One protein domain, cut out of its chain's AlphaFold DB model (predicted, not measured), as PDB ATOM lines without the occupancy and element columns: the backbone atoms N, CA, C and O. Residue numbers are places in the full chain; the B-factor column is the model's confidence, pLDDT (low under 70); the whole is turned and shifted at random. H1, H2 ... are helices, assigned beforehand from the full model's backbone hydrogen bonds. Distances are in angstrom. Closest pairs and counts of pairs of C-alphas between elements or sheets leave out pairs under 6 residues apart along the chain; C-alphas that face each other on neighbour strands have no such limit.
ATOM      1  N   VAL A 460      -8.023  25.844  -3.104       68.75
ATOM      2  CA  VAL A 460      -7.184  26.425  -4.162       68.75
ATOM      3  C   VAL A 460      -7.153  25.528  -5.405       68.75
ATOM      4  O   VAL A 460      -7.475  25.985  -6.500       68.75
ATOM      5  N   GLU A 461      -6.861  24.230  -5.262       73.56
ATOM      6  CA  GLU A 461      -6.853  23.304  -6.405       73.56
ATOM      7  C   GLU A 461      -8.254  23.080  -7.007       73.56
ATOM      8  O   GLU A 461      -8.371  22.731  -8.184       73.56
ATOM      9  N   ILE A 462      -9.329  23.247  -6.225       73.38
ATOM     10  CA  ILE A 462     -10.710  23.186  -6.732       73.38
ATOM     11  C   ILE A 462     -11.025  24.443  -7.553       73.38
ATOM     12  O   ILE A 462     -11.507  24.317  -8.681       73.38
ATOM     13  N   ARG A 463     -10.683  25.633  -7.040       70.31
ATOM     14  CA  ARG A 463     -10.837  26.923  -7.733       70.31
ATOM     15  C   ARG A 463     -10.062  26.935  -9.061       70.31
ATOM     16  O   ARG A 463     -10.668  27.201 -10.094       70.31
ATOM     17  N   ILE A 464      -8.791  26.512  -9.074       78.38
ATOM     18  CA  ILE A 464      -7.968  26.417 -10.303       78.38
ATOM     19  C   ILE A 464      -8.592  25.461 -11.337       78.38
ATOM     20  O   ILE A 464      -8.588  25.748 -12.536       78.38
ATOM     21  N   LEU A 465      -9.144  24.320 -10.906       77.69
ATOM     22  CA  LEU A 465      -9.819  23.381 -11.812       77.69
ATOM     23  C   LEU A 465     -11.113  23.965 -12.399       77.69
ATOM     24  O   LEU A 465     -11.376  23.761 -13.586       77.69
ATOM     25  N   ALA A 466     -11.897  24.691 -11.599       71.38
ATOM     26  CA  ALA A 466     -13.118  25.360 -12.045       71.38
ATOM     27  C   ALA A 466     -12.818  26.514 -13.019       71.38
ATOM     28  O   ALA A 466     -13.472  26.636 -14.052       71.38
ATOM     29  N   GLU A 467     -11.778  27.303 -12.753       75.38
ATOM     30  CA  GLU A 467     -11.308  28.374 -13.635       75.38
ATOM     31  C   GLU A 467     -10.756  27.819 -14.960       75.38
ATOM     32  O   GLU A 467     -11.122  28.287 -16.039       75.38
ATOM     33  N   CYS A 468      -9.966  26.739 -14.912       74.94
ATOM     34  CA  CYS A 468      -9.532  26.023 -16.114       74.94
ATOM     35  C   CYS A 468     -10.712  25.443 -16.912       74.94
ATOM     36  O   CYS A 468     -10.627  25.354 -18.137       74.94
ATOM     37  N   TYR A 469     -11.804  25.044 -16.253       73.12
ATOM     38  CA  TYR A 469     -13.028  24.591 -16.918       73.12
ATOM     39  C   TYR A 469     -13.780  25.757 -17.578       73.12
ATOM     40  O   TYR A 469     -14.127  25.657 -18.754       73.12
ATOM     41  N   ARG A 470     -13.939  26.889 -16.876       72.31
ATOM     42  CA  ARG A 470     -14.557  28.118 -17.404       72.31
ATOM     43  C   ARG A 470     -13.817  28.636 -18.644       72.31
ATOM     44  O   ARG A 470     -14.411  28.721 -19.715       72.31
ATOM     45  N   HIS A 471     -12.500  28.822 -18.549       69.12
ATOM     46  CA  HIS A 471     -11.647  29.268 -19.660       69.12
ATOM     47  C   HIS A 471     -11.606  28.261 -20.835       69.12
ATOM     48  O   HIS A 471     -11.273  28.633 -21.964       69.12
ATOM     49  N   MET A 472     -11.940  26.978 -20.628       72.31
ATOM     50  CA  MET A 472     -12.147  26.035 -21.740       72.31
ATOM     51  C   MET A 472     -13.487  26.242 -22.452       72.31
ATOM     52  O   MET A 472     -13.528  26.101 -23.673       72.31
ATOM     53  N   ILE A 473     -14.560  26.575 -21.730       70.81
ATOM     54  CA  ILE A 473     -15.865  26.897 -22.327       70.81
ATOM     55  C   ILE A 473     -15.736  28.192 -23.139       70.81
ATOM     56  O   ILE A 473     -15.950  28.171 -24.352       70.81
ATOM     57  N   GLU A 474     -15.265  29.268 -22.501       66.69
ATOM     58  CA  GLU A 474     -15.071  30.597 -23.100       66.69
ATOM     59  C   GLU A 474     -14.272  30.533 -24.413       66.69
ATOM     60  O   GLU A 474     -14.740  30.991 -25.452       66.69
ATOM     61  N   LYS A 475     -13.086  29.904 -24.410       65.44
ATOM     62  CA  LYS A 475     -12.201  29.879 -25.593       65.44
ATOM     63  C   LYS A 475     -12.508  28.796 -26.625       65.44
ATOM     64  O   LYS A 475     -11.767  28.686 -27.600       65.44
ATOM     65  N   THR A 476     -13.554  27.992 -26.438       61.22
ATOM     66  CA  THR A 476     -14.003  27.045 -27.476       61.22
ATOM     67  C   THR A 476     -15.391  27.349 -28.026       61.22
ATOM     68  O   THR A 476     -15.738  26.785 -29.061       61.22
ATOM     69  N   GLY A 477     -16.183  28.207 -27.372       45.59
ATOM     70  CA  GLY A 477     -17.560  28.517 -27.782       45.59
ATOM     71  C   GLY A 477     -18.502  27.303 -27.763       45.59
ATOM     72  O   GLY A 477     -19.592  27.346 -28.328       45.59
ATOM     73  N   LEU A 478     -18.080  26.187 -27.154       44.53
ATOM     74  CA  LEU A 478     -18.796  24.916 -27.209       44.53
ATOM     75  C   LEU A 478     -19.878  24.835 -26.128       44.53
ATOM     76  O   LEU A 478     -19.686  24.227 -25.073       44.53
ATOM     77  N   SER A 479     -21.067  25.341 -26.456       43.88
ATOM     78  CA  SER A 479     -22.295  24.807 -25.866       43.88
ATOM     79  C   SER A 479     -22.421  23.305 -26.196       43.88
ATOM     80  O   SER A 479     -21.903  22.805 -27.204       43.88
ATOM     81  N   ARG A 487     -10.715  18.234 -26.976       79.06
ATOM     82  CA  ARG A 487     -10.161  17.510 -25.819       79.06
ATOM     83  C   ARG A 487      -9.369  18.494 -24.948       79.06
ATOM     84  O   ARG A 487      -8.512  19.182 -25.502       79.06
ATOM     85  N   PRO A 488      -9.580  18.539 -23.618       83.62
ATOM     86  CA  PRO A 488      -8.743  19.330 -22.721       83.62
ATOM     87  C   PRO A 488      -7.258  18.996 -22.895       83.62
ATOM     88  O   PRO A 488      -6.881  17.820 -22.902       83.62
ATOM     89  N   ASN A 489      -6.402  20.017 -22.990       90.94
ATOM     90  CA  ASN A 489      -4.956  19.815 -22.945       90.94
ATOM     91  C   ASN A 489      -4.522  19.598 -21.488       90.94
ATOM     92  O   ASN A 489      -4.071  20.516 -20.802       90.94
ATOM     93  N   TYR A 490      -4.684  18.362 -21.012       91.06
ATOM     94  CA  TYR A 490      -4.385  17.986 -19.630       91.06
ATOM     95  C   TYR A 490      -2.924  18.228 -19.219       91.06
ATOM     96  O   TYR A 490      -2.685  18.397 -18.030       91.06
ATOM     97  N   LYS A 491      -1.967  18.296 -20.161       90.00
ATOM     98  CA  LYS A 491      -0.570  18.647 -19.851       90.00
ATOM     99  C   LYS A 491      -0.463  20.108 -19.401       90.00
ATOM    100  O   LYS A 491       0.071  20.371 -18.333       90.00
ATOM    101  N   LYS A 492      -1.091  21.038 -20.132       89.56
ATOM    102  CA  LYS A 492      -1.122  22.466 -19.762       89.56
ATOM    103  C   LYS A 492      -1.896  22.737 -18.464       89.56
ATOM    104  O   LYS A 492      -1.594  23.690 -17.752       89.56
ATOM    105  N   ILE A 493      -2.877  21.891 -18.140       90.06
ATOM    106  CA  ILE A 493      -3.584  21.931 -16.848       90.06
ATOM    107  C   ILE A 493      -2.697  21.373 -15.721       90.06
ATOM    108  O   ILE A 493      -2.670  21.944 -14.637       90.06
ATOM    109  N   GLN A 494      -1.946  20.293 -15.970       95.81
ATOM    110  CA  GLN A 494      -0.975  19.738 -15.020       95.81
ATOM    111  C   GLN A 494       0.130  20.751 -14.692       95.81
ATOM    112  O   GLN A 494       0.391  20.979 -13.517       95.81
ATOM    113  N   GLU A 495       0.721  21.378 -15.714       90.81
ATOM    114  CA  GLU A 495       1.766  22.405 -15.593       90.81
ATOM    115  C   GLU A 495       1.299  23.562 -14.690       90.81
ATOM    116  O   GLU A 495       1.938  23.838 -13.672       90.81
ATOM    117  N   ARG A 496       0.121  24.139 -14.977       88.62
ATOM    118  CA  ARG A 496      -0.499  25.198 -14.159       88.62
ATOM    119  C   ARG A 496      -0.842  24.771 -12.731       88.62
ATOM    120  O   ARG A 496      -0.738  25.583 -11.820       88.62
ATOM    121  N   LEU A 497      -1.253  23.519 -12.511       88.12
ATOM    122  CA  LEU A 497      -1.531  23.013 -11.161       88.12
ATOM    123  C   LEU A 497      -0.250  22.855 -10.329       88.12
ATOM    124  O   LEU A 497      -0.285  23.148  -9.137       88.12
ATOM    125  N   SER A 498       0.872  22.434 -10.923       91.62
ATOM    126  CA  SER A 498       2.171  22.457 -10.227       91.62
ATOM    127  C   SER A 498       2.646  23.884  -9.947       91.62
ATOM    128  O   SER A 498       3.034  24.180  -8.822       91.62
ATOM    129  N   GLU A 499       2.555  24.778 -10.935       92.00
ATOM    130  CA  GLU A 499       2.954  26.189 -10.832       92.00
ATOM    131  C   GLU A 499       2.195  26.919  -9.711       92.00
ATOM    132  O   GLU A 499       2.807  27.471  -8.802       92.00
ATOM    133  N   ALA A 500       0.861  26.847  -9.713       85.81
ATOM    134  CA  ALA A 500       0.011  27.572  -8.769       85.81
ATOM    135  C   ALA A 500      -0.068  26.956  -7.356       85.81
ATOM    136  O   ALA A 500      -0.693  27.543  -6.476       85.81
ATOM    137  N   THR A 501       0.523  25.778  -7.119       89.50
ATOM    138  CA  THR A 501       0.498  25.120  -5.794       89.50
ATOM    139  C   THR A 501       1.877  24.783  -5.230       89.50
ATOM    140  O   THR A 501       1.955  24.312  -4.097       89.50
ATOM    141  N   GLY A 502       2.954  24.943  -6.006       91.75
ATOM    142  CA  GLY A 502       4.309  24.512  -5.640       91.75
ATOM    143  C   GLY A 502       4.494  22.990  -5.508       91.75
ATOM    144  O   GLY A 502       5.572  22.536  -5.136       91.75
ATOM    145  N   ASN A 503       3.463  22.183  -5.788       92.00
ATOM    146  CA  ASN A 503       3.500  20.730  -5.607       92.00
ATOM    147  C   ASN A 503       4.002  19.994  -6.864       92.00
ATOM    148  O   ASN A 503       3.803  20.467  -7.988       92.00
ATOM    149  N   PRO A 504       4.581  18.784  -6.714       93.75
ATOM    150  CA  PRO A 504       4.970  17.955  -7.851       93.75
ATOM    151  C   PRO A 504       3.773  17.649  -8.778       93.75
ATOM    152  O   PRO A 504       2.665  17.378  -8.302       93.75
ATOM    153  N   PRO A 505       3.977  17.656 -10.110       93.19
ATOM    154  CA  PRO A 505       2.900  17.753 -11.097       93.19
ATOM    155  C   PRO A 505       1.956  16.542 -11.089       93.19
ATOM    156  O   PRO A 505       2.308  15.443 -11.528       93.19
ATOM    157  N   VAL A 506       0.711  16.756 -10.648       92.69
ATOM    158  CA  VAL A 506      -0.299  15.700 -10.452       92.69
ATOM    159  C   VAL A 506      -0.509  14.862 -11.728       92.69
ATOM    160  O   VAL A 506      -0.836  15.427 -12.769       92.69
ATOM    161  N   PRO A 507      -0.402  13.516 -11.680       96.31
ATOM    162  CA  PRO A 507      -0.541  12.671 -12.865       96.31
ATOM    163  C   PRO A 507      -1.819  12.927 -13.678       96.31
ATOM    164  O   PRO A 507      -2.925  12.921 -13.131       96.31
TER     165      PRO A 507
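AT A GLANCE: This is residues 460 to 479 and 487 to 507 of the 719 residues of the protein "Hypothetical protein" of Amorphochlora amoebiformis (UniProt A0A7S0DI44). Two helices lie side by side and run opposite ways, tilted at 40 degrees and only just touching. Residues 473 to 479, beyond and at the far end of the longer helix H1, stick out, and the last stretch, residues 500 to 507, folds back beside H2. The 41 printed residues hold two named helices, H1 then H2, and no named strand; the class is all helix. The whole is only just compact, close to loose, with a radius of gyration of the C-alphas of 10.8 A, and spans 33 by 18 by 12 A.

IN THESE COORDINATES: H1, residues 460 to 474, is 20.9 A long and begins at C-alpha 460 (-7.184, 26.425, -4.162). H2, residues 490 to 499, is 14.1 A long and ends at C-alpha 499 (2.954, 26.189, -10.832).

HOW THE PARTS SIT: H1 and H2 only just touch, with 3 pairs of C-alphas within 8 A. Their closest C-alphas, of Glu 461 and Leu 497, are 7.1 A apart. They run opposite ways at a steep tilt of 40 degrees. In H1 and H2 every O i to N i+4 pair is within hydrogen-bond range.

THE WHOLE: The C-alphas farthest apart, of Ser 479 and Gly 502, are 33.4 A apart. Residues 480 to 486 are not printed; C-alphas 479 and 487 are 14.2 A apart across the cut. Residues 460, 471 and 474 to 479 have pLDDT under 70.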